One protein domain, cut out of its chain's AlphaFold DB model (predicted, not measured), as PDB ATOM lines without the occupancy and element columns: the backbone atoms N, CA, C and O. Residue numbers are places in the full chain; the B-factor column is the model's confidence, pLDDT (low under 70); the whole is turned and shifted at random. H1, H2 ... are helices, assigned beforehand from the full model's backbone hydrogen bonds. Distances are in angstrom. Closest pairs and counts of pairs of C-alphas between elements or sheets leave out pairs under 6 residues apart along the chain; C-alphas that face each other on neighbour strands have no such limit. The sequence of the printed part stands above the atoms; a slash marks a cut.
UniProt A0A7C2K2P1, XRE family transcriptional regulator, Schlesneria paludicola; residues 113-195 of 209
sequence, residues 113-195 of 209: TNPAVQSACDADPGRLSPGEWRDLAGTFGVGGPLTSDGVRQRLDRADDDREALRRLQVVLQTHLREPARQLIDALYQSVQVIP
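This is residues 113 to 195 of the 209 residues of the protein "XRE family transcriptional regulator" of Schlesneria paludicola (UniProt A0A7C2K2P1). Look for one long helix, H3, with a small helical hairpin, H1 and H2, at its beginning and H4 making a V with it at its other end. The printed part has 83 residues with four named helices, H1 to H4 in order, and no named strand: all helix. It is loose, with a radius of gyration of the C-alphas of 17.0 A, spanning 46 by 30 by 21 A.

Find C-alpha 115 at (55.715, 102.695, 130.898); H1, residues 115 to 123, begins there. H2 is residues 130 to 137. H3, residues 148 to 172, runs 36.2 A. H4, residues 177 to 189, runs 17.7 A to (34.027, 96.889, 163.433).

H1 and H2 touch, closest at C-alphas 117 and 137, 6.0 A. H1 touches H3, closest at C-alphas 116 and 148, 5.0 A. H3 and H4 touch only at the corner, closest at C-alphas 171 and 177, 6.3 A, at a steep tilt of 47 degrees. Every O i to N i+4 pair is within hydrogen-bond range in H1, H2 and H4, and 20 of 21 in H3.

C-alphas 113 and 175, the farthest apart, are 48.1 A apart. The printed part has no cut and no long link. Mean pLDDT is 72.1; residues 134 to 150 and 189 to 195 are among those under 70.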
ATOM      1  N   THR A 113      55.720  96.272 131.463       49.97
ATOM      2  CA  THR A 113      55.905  97.714 131.258       49.97
ATOM      3  C   THR A 113      54.557  98.389 131.148       49.97
ATOM      4  O   THR A 113      54.037  98.626 130.066       49.97
ATOM      5  N   ASN A 114      53.989  98.765 132.290       58.81
ATOM      6  CA  ASN A 114      53.276 100.024 132.268       58.81
ATOM      7  C   ASN A 114      54.353 101.122 132.206       58.81
ATOM      8  O   ASN A 114      54.979 101.384 133.238       58.81
ATOM      9  N   PRO A 115      54.618 101.741 131.036       62.12
ATOM     10  CA  PRO A 115      55.715 102.695 130.898       62.12
ATOM     11  C   PRO A 115      55.554 103.878 131.854       62.12
ATOM     12  O   PRO A 115      56.553 104.444 132.284       62.12
ATOM     13  N   ALA A 116      54.325 104.216 132.255       66.00
ATOM     14  CA  ALA A 116      54.074 105.266 133.232       66.00
ATOM     15  C   ALA A 116      54.509 104.872 134.657       66.00
ATOM     16  O   ALA A 116      55.024 105.716 135.385       66.00
ATOM     17  N   VAL A 117      54.336 103.605 135.057       67.06
ATOM     18  CA  VAL A 117      54.804 103.106 136.368       67.06
ATOM     19  C   VAL A 117      56.317 102.932 136.356       67.06
ATOM     20  O   VAL A 117      56.965 103.312 137.325       67.06
ATOM     21  N   GLN A 118      56.884 102.436 135.250       67.25
ATOM     22  CA  GLN A 118      58.334 102.322 135.094       67.25
ATOM     23  C   GLN A 118      59.000 103.700 135.140       67.25
ATOM     24  O   GLN A 118      59.887 103.909 135.952       67.25
ATOM     25  N   SER A 119      58.486 104.675 134.384       71.94
ATOM     26  CA  SER A 119      58.999 106.053 134.407       71.94
ATOM     27  C   SER A 119      58.904 106.691 135.798       71.94
ATOM     28  O   SER A 119      59.765 107.481 136.169       71.94
ATOM     29  N   ALA A 120      57.867 106.366 136.578       77.81
ATOM     30  CA  ALA A 120      57.729 106.855 137.948       77.81
ATOM     31  C   ALA A 120      58.702 106.170 138.923       77.81
ATOM     32  O   ALA A 120      59.262 106.843 139.784       77.81
ATOM     33  N   CYS A 121      58.923 104.862 138.768       78.44
ATOM     34  CA  CYS A 121      59.923 104.107 139.522       78.44
ATOM     35  C   CYS A 121      61.339 104.601 139.202       78.44
ATOM     36  O   CYS A 121      62.124 104.824 140.112       78.44
ATOM     37  N   ASP A 122      61.646 104.844 137.927       79.31
ATOM     38  CA  ASP A 122      62.945 105.359 137.490       79.31
ATOM     39  C   ASP A 122      63.185 106.794 137.996       79.31
ATOM     40  O   ASP A 122      64.314 107.155 138.322       79.31
ATOM     41  N   ALA A 123      62.127 107.611 138.086       82.81
ATOM     42  CA  ALA A 123      62.204 108.981 138.593       82.81
ATOM     43  C   ALA A 123      62.387 109.058 140.119       82.81
ATOM     44  O   ALA A 123      63.081 109.955 140.597       82.81
ATOM     45  N   ASP A 124      61.767 108.153 140.882       80.31
ATOM     46  CA  ASP A 124      61.900 108.100 142.341       80.31
ATOM     47  C   ASP A 124      61.790 106.656 142.876       80.31
ATOM     48  O   ASP A 124      60.745 106.251 143.401       80.31
ATOM     49  N   PRO A 125      62.875 105.861 142.787       78.56
ATOM     50  CA  PRO A 125      62.841 104.447 143.163       78.56
ATOM     51  C   PRO A 125      62.528 104.226 144.647       78.56
ATOM     52  O   PRO A 125      62.020 103.171 145.024       78.56
ATOM     53  N   GLY A 126      62.841 105.214 145.496       80.12
ATOM     54  CA  GLY A 126      62.710 105.140 146.951       80.12
ATOM     55  C   GLY A 126      61.317 105.474 147.484       80.12
ATOM     56  O   GLY A 126      61.047 105.210 148.656       80.12
ATOM     57  N   ARG A 127      60.418 106.025 146.653       78.81
ATOM     58  CA  ARG A 127      59.073 106.444 147.088       78.81
ATOM     59  C   ARG A 127      58.208 105.291 147.579       78.81
ATOM     60  O   ARG A 127      57.374 105.482 148.463       78.81
ATOM     61  N   LEU A 128      58.374 104.107 147.003       77.94
ATOM     62  CA  LEU A 128      57.656 102.882 147.349       77.94
ATOM     63  C   LEU A 128      58.651 101.729 147.499       77.94
ATOM     64  O   LEU A 128      59.731 101.726 146.909       77.94
ATOM     65  N   SER A 129      58.270 100.711 148.262       76.50
ATOM     66  CA  SER A 129      59.010  99.455 148.309       76.50
ATOM     67  C   SER A 129      58.887  98.678 146.984       76.50
ATOM     68  O   SER A 129      57.909  98.837 146.247       76.50
ATOM     69  N   PRO A 130      59.814  97.746 146.689       70.25
ATOM     70  CA  PRO A 130      59.743  96.913 145.485       70.25
ATOM     71  C   PRO A 130      58.449  96.090 145.351       70.25
ATOM     72  O   PRO A 130      58.056  95.728 144.242       70.25
ATOM     73  N   GLY A 131      57.792  95.766 146.471       63.50
ATOM     74  CA  GLY A 131      56.494  95.086 146.477       63.50
ATOM     75  C   GLY A 131      55.343  96.016 146.096       63.50
ATOM     76  O   GLY A 131      54.503  95.651 145.283       63.50
ATOM     77  N   GLU A 132      55.338  97.244 146.613       67.75
ATOM     78  CA  GLU A 132      54.323  98.254 146.289       67.75
ATOM     79  C   GLU A 132      54.418  98.717 144.830       67.75
ATOM     80  O   GLU A 132      53.393  98.872 144.167       67.75
ATOM     81  N   TRP A 133      55.636  98.860 144.294       70.75
ATOM     82  CA  TRP A 133      55.842  99.123 142.866       70.75
ATOM     83  C   TRP A 133      55.270  98.007 141.986       70.75
ATOM     84  O   TRP A 133      54.625  98.279 140.972       70.75
ATOM     85  N   ARG A 134      55.452  96.745 142.394       65.06
ATOM     86  CA  ARG A 134      54.916  95.573 141.690       65.06
ATOM     87  C   ARG A 134      53.387  95.526 141.731       65.06
ATOM     88  O   ARG A 134      52.762  95.236 140.713       65.06
ATOM     89  N   ASP A 135      52.793  95.846 142.875       63.75
ATOM     90  CA  ASP A 135      51.338  95.909 143.040       63.75
ATOM     91  C   ASP A 135      50.727  97.046 142.198       63.75
ATOM     92  O   ASP A 135      49.694  96.869 141.542       63.75
ATOM     93  N   LEU A 136      51.393  98.204 142.146       67.62
ATOM     94  CA  LEU A 136      50.982  99.340 141.320       67.62
ATOM     95  C   LEU A 136      51.069  99.018 139.821       67.62
ATOM     96  O   LEU A 136      50.140  99.325 139.073       67.62
ATOM     97  N   ALA A 137      52.144  98.347 139.397       60.78
ATOM     98  CA  ALA A 137      52.314  97.863 138.028       60.78
ATOM     99  C   ALA A 137      51.232  96.844 137.626       60.78
ATOM    100  O   ALA A 137      50.827  96.807 136.466       60.78
ATOM    101  N   GLY A 138      50.718  96.061 138.583       52.16
ATOM    102  CA  GLY A 138      49.626  95.105 138.376       52.16
ATOM    103  C   GLY A 138      48.212  95.704 138.389       52.16
ATOM    104  O   GLY A 138      47.242  94.966 138.227       52.16
ATOM    105  N   THR A 139      48.061  97.016 138.601       53.53
ATOM    106  CA  THR A 139      46.748  97.661 138.757       53.53
ATOM    107  C   THR A 139      46.210  98.233 137.436       53.53
ATOM    108  O   THR A 139      46.930  98.889 136.692       53.53
ATOM    109  N   PHE A 140      44.904  98.075 137.185       47.56
ATOM    110  CA  PHE A 140      44.189  98.662 136.040       47.56
ATOM    111  C   PHE A 140      43.599 100.055 136.341       47.56
ATOM    112  O   PHE A 140      43.117 100.336 137.448       47.56
ATOM    113  N   GLY A 141      43.592 100.931 135.334       46.53
ATOM    114  CA  GLY A 141      42.817 102.175 135.299       46.53
ATOM    115  C   GLY A 141      41.470 101.956 134.606       46.53
ATOM    116  O   GLY A 141      41.299 100.990 133.867       46.53
ATOM    117  N   VAL A 142      40.494 102.834 134.844       35.19
ATOM    118  CA  VAL A 142      39.243 102.817 134.069       35.19
ATOM    119  C   VAL A 142      39.566 103.343 132.667       35.19
ATOM    120  O   VAL A 142      39.873 104.521 132.532       35.19
ATOM    121  N   GLY A 143      39.529 102.478 131.648       37.47
ATOM    122  CA  GLY A 143      39.626 102.891 130.238       37.47
ATOM    123  C   GLY A 143      40.969 102.683 129.524       37.47
ATOM    124  O   GLY A 143      41.143 103.237 128.445       37.47
ATOM    125  N   GLY A 144      41.908 101.899 130.068       44.22
ATOM    126  CA  GLY A 144      43.169 101.585 129.377       44.22
ATOM    127  C   GLY A 144      44.385 101.492 130.306       44.22
ATOM    128  O   GLY A 144      44.207 101.419 131.529       44.22
ATOM    129  N   PRO A 145      45.620 101.470 129.755       50.75
ATOM    130  CA  PRO A 145      46.842 101.475 130.560       50.75
ATOM    131  C   PRO A 145      46.846 102.675 131.517       50.75
ATOM    132  O   PRO A 145      46.308 103.735 131.196       50.75
ATOM    133  N   LEU A 146      47.422 102.512 132.714       56.50
ATOM    134  CA  LEU A 146      47.489 103.600 133.695       56.50
ATOM    135  C   LEU A 146      48.228 104.784 133.066       56.50
ATOM    136  O   LEU A 146      49.398 104.668 132.710       56.50
ATOM    137  N   THR A 147      47.546 105.917 132.938       65.44
ATOM    138  CA  THR A 147      48.172 107.159 132.487       65.44
ATOM    139  C   THR A 147      49.194 107.632 133.522       65.44
ATOM    140  O   THR A 147      49.110 107.271 134.698       65.44
ATOM    141  N   SER A 148      50.141 108.482 133.117       65.50
ATOM    142  CA  SER A 148      51.069 109.156 134.040       65.50
ATOM    143  C   SER A 148      50.340 109.857 135.190       65.50
ATOM    144  O   SER A 148      50.775 109.787 136.339       65.50
ATOM    145  N   ASP A 149      49.183 110.454 134.903       61.66
ATOM    146  CA  ASP A 149      48.333 111.096 135.906       61.66
ATOM    147  C   ASP A 149      47.676 110.074 136.843       61.66
ATOM    148  O   ASP A 149      47.606 110.292 138.051       61.66
ATOM    149  N   GLY A 150      47.263 108.916 136.320       62.06
ATOM    150  CA  GLY A 150      46.725 107.815 137.119       62.06
ATOM    151  C   GLY A 150      47.765 107.134 138.017       62.06
ATOM    152  O   GLY A 150      47.399 106.599 139.069       62.06
ATOM    153  N   VAL A 151      49.044 107.155 137.620       70.56
ATOM    154  CA  VAL A 151      50.181 106.747 138.463       70.56
ATOM    155  C   VAL A 151      50.400 107.781 139.560       70.56
ATOM    156  O   VAL A 151      50.397 107.418 140.733       70.56
ATOM    157  N   ARG A 152      50.497 109.069 139.203       72.50
ATOM    158  CA  ARG A 152      50.695 110.164 140.163       72.50
ATOM    159  C   ARG A 152      49.605 110.189 141.233       72.50
ATOM    160  O   ARG A 152      49.924 110.132 142.410       72.50
ATOM    161  N   GLN A 153      48.334 110.139 140.838       65.38
ATOM    162  CA  GLN A 153      47.210 110.154 141.776       65.38
ATOM    163  C   GLN A 153      47.243 108.981 142.771       65.38
ATOM    164  O   GLN A 153      46.805 109.113 143.913       65.38
ATOM    165  N   ARG A 154      47.749 107.815 142.352       70.38
ATOM    166  CA  ARG A 154      47.915 106.666 143.251       70.38
ATOM    167  C   ARG A 154      49.103 106.818 144.184       70.38
ATOM    168  O   ARG A 154      48.980 106.434 145.341       70.38
ATOM    169  N   LEU A 155      50.216 107.354 143.689       77.69
ATOM    170  CA  LEU A 155      51.366 107.674 144.528       77.69
ATOM    171  C   LEU A 155      50.982 108.697 145.600       77.69
ATOM    172  O   LEU A 155      51.263 108.479 146.771       77.69
ATOM    173  N   ASP A 156      50.254 109.745 145.217       74.25
ATOM    174  CA  ASP A 156      49.786 110.778 146.143       74.25
ATOM    175  C   ASP A 156      48.846 110.183 147.200       74.25
ATOM    176  O   ASP A 156      49.019 110.425 148.389       74.25
ATOM    177  N   ARG A 157      47.926 109.295 146.798       70.44
ATOM    178  CA  ARG A 157      47.057 108.583 147.746       70.44
ATOM    179  C   ARG A 157      47.840 107.693 148.716       70.44
ATOM    180  O   ARG A 157      47.486 107.614 149.886       70.44
ATOM    181  N   ALA A 158      48.885 107.018 148.239       73.06
ATOM    182  CA  ALA A 158      49.738 106.199 149.094       73.06
ATOM    183  C   ALA A 158      50.496 107.057 150.119       73.06
ATOM    184  O   ALA A 158      50.637 106.655 151.274       73.06
ATOM    185  N   ASP A 159      50.949 108.246 149.722       77.69
ATOM    186  CA  ASP A 159      51.596 109.190 150.632       77.69
ATOM    187  C   ASP A 159      50.612 109.768 151.657       77.69
ATOM    188  O   ASP A 159      50.930 109.808 152.849       77.69
ATOM    189  N   ASP A 160      49.398 110.119 151.225       76.50
ATOM    190  CA  ASP A 160      48.315 110.556 152.111       76.50
ATOM    191  C   ASP A 160      47.982 109.486 153.165       76.50
ATOM    192  O   ASP A 160      47.869 109.796 154.354       76.50
ATOM    193  N   ASP A 161      47.878 108.216 152.757       76.06
ATOM    194  CA  ASP A 161      47.591 107.093 153.656       76.06
ATOM    195  C   ASP A 161      48.715 106.895 154.697       76.06
ATOM    196  O   ASP A 161      48.443 106.692 155.887       76.06
ATOM    197  N   ARG A 162      49.990 107.001 154.292       82.81
ATOM    198  CA  ARG A 162      51.138 106.921 155.218       82.81
ATOM    199  C   ARG A 162      51.142 108.064 156.220       82.81
ATOM    200  O   ARG A 162      51.382 107.843 157.408       82.81
ATOM    201  N   GLU A 163      50.885 109.282 155.756       85.38
ATOM    202  CA  GLU A 163      50.834 110.458 156.617       85.38
ATOM    203  C   GLU A 163      49.643 110.376 157.585       85.38
ATOM    204  O   GLU A 163      49.783 110.705 158.764       85.38
ATOM    205  N   ALA A 164      48.494 109.854 157.146       82.56
ATOM    206  CA  ALA A 164      47.358 109.582 158.022       82.56
ATOM    207  C   ALA A 164      47.720 108.582 159.133       82.56
ATOM    208  O   ALA A 164      47.435 108.836 160.307       82.56
ATOM    209  N   LEU A 165      48.407 107.483 158.798       89.56
ATOM    210  CA  LEU A 165      48.895 106.507 159.778       89.56
ATOM    211  C   LEU A 165      49.905 107.118 160.753       89.56
ATOM    212  O   LEU A 165      49.822 106.881 161.960       89.56
ATOM    213  N   ARG A 166      50.827 107.948 160.257       91.88
ATOM    214  CA  ARG A 166      51.792 108.667 161.096       91.88
ATOM    215  C   ARG A 166      51.090 109.604 162.080       91.88
ATOM    216  O   ARG A 166      51.400 109.586 163.271       91.88
ATOM    217  N   ARG A 167      50.120 110.400 161.616       93.06
ATOM    218  CA  ARG A 167      49.310 111.283 162.477       93.06
ATOM    219  C   ARG A 167      48.543 110.484 163.517       93.06
ATOM    220  O   ARG A 167      48.536 110.855 164.688       93.06
ATOM    221  N   LEU A 168      47.948 109.365 163.112       92.81
ATOM    222  CA  LEU A 168      47.260 108.469 164.026       92.81
ATOM    223  C   LEU A 168      48.207 107.936 165.113       92.81
ATOM    224  O   LEU A 168      47.844 107.926 166.288       92.81
ATOM    225  N   GLN A 169      49.431 107.552 164.751       91.62
ATOM    226  CA  GLN A 169      50.438 107.094 165.708       91.62
ATOM    227  C   GLN A 169      50.773 108.171 166.747       91.62
ATOM    228  O   GLN A 169      50.856 107.859 167.933       91.62
ATOM    229  N   VAL A 170      50.889 109.436 166.328       94.25
ATOM    230  CA  VAL A 170      51.063 110.571 167.247       94.25
ATOM    231  C   VAL A 170      49.855 110.701 168.174       94.25
ATOM    232  O   VAL A 170      50.028 110.752 169.387       94.25
ATOM    233  N   VAL A 171      48.629 110.692 167.636       95.31
ATOM    234  CA  VAL A 171      47.393 110.798 168.436       95.31
ATOM    235  C   VAL A 171      47.325 109.703 169.506       95.31
ATOM    236  O   VAL A 171      47.016 109.997 170.663       95.31
ATOM    237  N   LEU A 172      47.684 108.465 169.157       92.38
ATOM    238  CA  LEU A 172      47.696 107.319 170.072       92.38
ATOM    239  C   LEU A 172      48.733 107.428 171.206       92.38
ATOM    240  O   LEU A 172      48.615 106.703 172.195       92.38
ATOM    241  N   GLN A 173      49.721 108.321 171.093       94.50
ATOM    242  CA  GLN A 173      50.700 108.627 172.146       94.50
ATOM    243  C   GLN A 173      50.254 109.768 173.078       94.50
ATOM    244  O   GLN A 173      50.956 110.085 174.036       94.50
ATOM    245  N   THR A 174      49.098 110.387 172.827       95.94
ATOM    246  CA  THR A 174      48.567 111.500 173.632       95.94
ATOM    247  C   THR A 174      47.427 111.064 174.559       95.94
ATOM    248  O   THR A 174      46.996 109.912 174.561       95.94
ATOM    249  N   HIS A 175      46.870 112.016 175.314       95.62
ATOM    250  CA  HIS A 175      45.646 111.828 176.100       95.62
ATOM    251  C   HIS A 175      44.425 111.417 175.251       95.62
ATOM    252  O   HIS A 175      43.465 110.868 175.785       95.62
ATOM    253  N   LEU A 176      44.460 111.636 173.931       95.69
ATOM    254  CA  LEU A 176      43.399 111.241 172.999       95.69
ATOM    255  C   LEU A 176      43.436 109.753 172.627       95.69
ATOM    256  O   LEU A 176      42.651 109.318 171.785       95.69
ATOM    257  N   ARG A 177      44.318 108.959 173.246       95.56
ATOM    258  CA  ARG A 177      44.478 107.533 172.953       95.56
ATOM    259  C   ARG A 177      43.167 106.752 173.028       95.56
ATOM    260  O   ARG A 177      42.845 106.054 172.076       95.56
ATOM    261  N   GLU A 178      42.421 106.861 174.123       94.25
ATOM    262  CA  GLU A 178      41.187 106.081 174.301       94.25
ATOM    263  C   GLU A 178      40.061 106.518 173.344       94.25
ATOM    264  O   GLU A 178      39.509 105.650 172.667       94.25
ATOM    265  N   PRO A 179      39.774 107.825 173.159       95.12
ATOM    266  CA  PRO A 179      38.854 108.272 172.111       95.12
ATOM    267  C   PRO A 179      39.260 107.817 170.702       95.12
ATOM    268  O   PRO A 179      38.417 107.363 169.929       95.12
ATOM    269  N   ALA A 180      40.552 107.894 170.364       90.00
ATOM    270  CA  ALA A 180      41.054 107.450 169.068       90.00
ATOM    271  C   ALA A 180      40.883 105.938 168.887       90.00
ATOM    272  O   ALA A 180      40.421 105.506 167.836       90.00
ATOM    273  N   ARG A 181      41.188 105.134 169.914       93.06
ATOM    274  CA  ARG A 181      40.947 103.686 169.895       93.06
ATOM    275  C   ARG A 181      39.477 103.357 169.685       93.06
ATOM    276  O   ARG A 181      39.185 102.551 168.819       93.06
ATOM    277  N   GLN A 182      38.564 104.015 170.396       89.19
ATOM    278  CA  GLN A 182      37.125 103.794 170.227       89.19
ATOM    279  C   GLN A 182      36.652 104.124 168.808       89.19
ATOM    280  O   GLN A 182      35.876 103.366 168.230       89.19
ATOM    281  N   LEU A 183      37.141 105.223 168.227       90.44
ATOM    282  CA  LEU A 183      36.844 105.581 166.841       90.44
ATOM    283  C   LEU A 183      37.393 104.532 165.863       90.44
ATOM    284  O   LEU A 183      36.666 104.081 164.985       90.44
ATOM    285  N   ILE A 184      38.658 104.128 166.018       87.38
ATOM    286  CA  ILE A 184      39.287 103.094 165.183       87.38
ATOM    287  C   ILE A 184      38.539 101.776 165.322       87.38
ATOM    288  O   ILE A 184      38.274 101.144 164.312       87.38
ATOM    289  N   ASP A 185      38.174 101.372 166.536       81.31
ATOM    290  CA  ASP A 185      37.435 100.143 166.801       81.31
ATOM    291  C   ASP A 185      36.043 100.208 166.172       81.31
ATOM    292  O   ASP A 185      35.636  99.246 165.528       81.31
ATOM    293  N   ALA A 186      35.339 101.340 166.261       77.56
ATOM    294  CA  ALA A 186      34.052 101.536 165.596       77.56
ATOM    295  C   ALA A 186      34.179 101.468 164.064       77.56
ATOM    296  O   ALA A 186      33.406 100.770 163.404       77.56
ATOM    297  N   LEU A 187      35.185 102.138 163.490       76.94
ATOM    298  CA  LEU A 187      35.479 102.086 162.057       76.94
ATOM    299  C   LEU A 187      35.889 100.672 161.628       76.94
ATOM    300  O   LEU A 187      35.378 100.157 160.639       76.94
ATOM    301  N   TYR A 188      36.745 100.001 162.390       70.31
ATOM    302  CA  TYR A 188      37.205  98.649 162.104       70.31
ATOM    303  C   TYR A 188      36.063  97.639 162.229       70.31
ATOM    304  O   TYR A 188      35.890  96.818 161.338       70.31
ATOM    305  N   GLN A 189      35.225  97.722 163.266       68.50
ATOM    306  CA  GLN A 189      34.027  96.889 163.433       68.50
ATOM    307  C   GLN A 189      33.003  97.119 162.324       68.50
ATOM    308  O   GLN A 189      32.394  96.156 161.860       68.50
ATOM    309  N   SER A 190      32.870  98.353 161.826       60.31
ATOM    310  CA  SER A 190      32.064  98.630 160.630       60.31
ATOM    311  C   SER A 190      32.603  97.946 159.361       60.31
ATOM    312  O   SER A 190      31.896  97.874 158.358       60.31
ATOM    313  N   VAL A 191      33.828  97.410 159.432       47.03
ATOM    314  CA  VAL A 191      34.593  96.754 158.362       47.03
ATOM    315  C   VAL A 191      34.910  95.271 158.709       47.03
ATOM    316  O   VAL A 191      35.479  94.558 157.884       47.03
ATOM    317  N   GLN A 192      34.527  94.732 159.884       45.50
ATOM    318  CA  GLN A 192      35.090  93.461 160.381       45.50
ATOM    319  C   GLN A 192      34.647  92.170 159.660       45.50
ATOM    320  O   GLN A 192      33.513  91.990 159.207       45.50
ATOM    321  N   VAL A 193      35.639  91.275 159.615       36.34
ATOM    322  CA  VAL A 193      35.833  90.034 158.854       36.34
ATOM    323  C   VAL A 193      35.317  88.822 159.643       36.34
ATOM    324  O   VAL A 193      35.630  88.672 160.820       36.34
ATOM    325  N   ILE A 194      34.559  87.924 159.003       34.34
ATOM    326  CA  ILE A 194      34.134  86.647 159.608       34.34
ATOM    327  C   ILE A 194      35.314  85.658 159.522       34.34
ATOM    328  O   ILE A 194      35.776  85.412 158.405       34.34
ATOM    329  N   PRO A 195      35.808  85.070 160.629       33.28
ATOM    330  CA  PRO A 195      36.764  83.969 160.552       33.28
ATOM    331  C   PRO A 195      36.078  82.761 159.902       33.28
ATOM    332  O   PRO A 195      34.994  82.360 160.329       33.28
TER     333      PRO A 195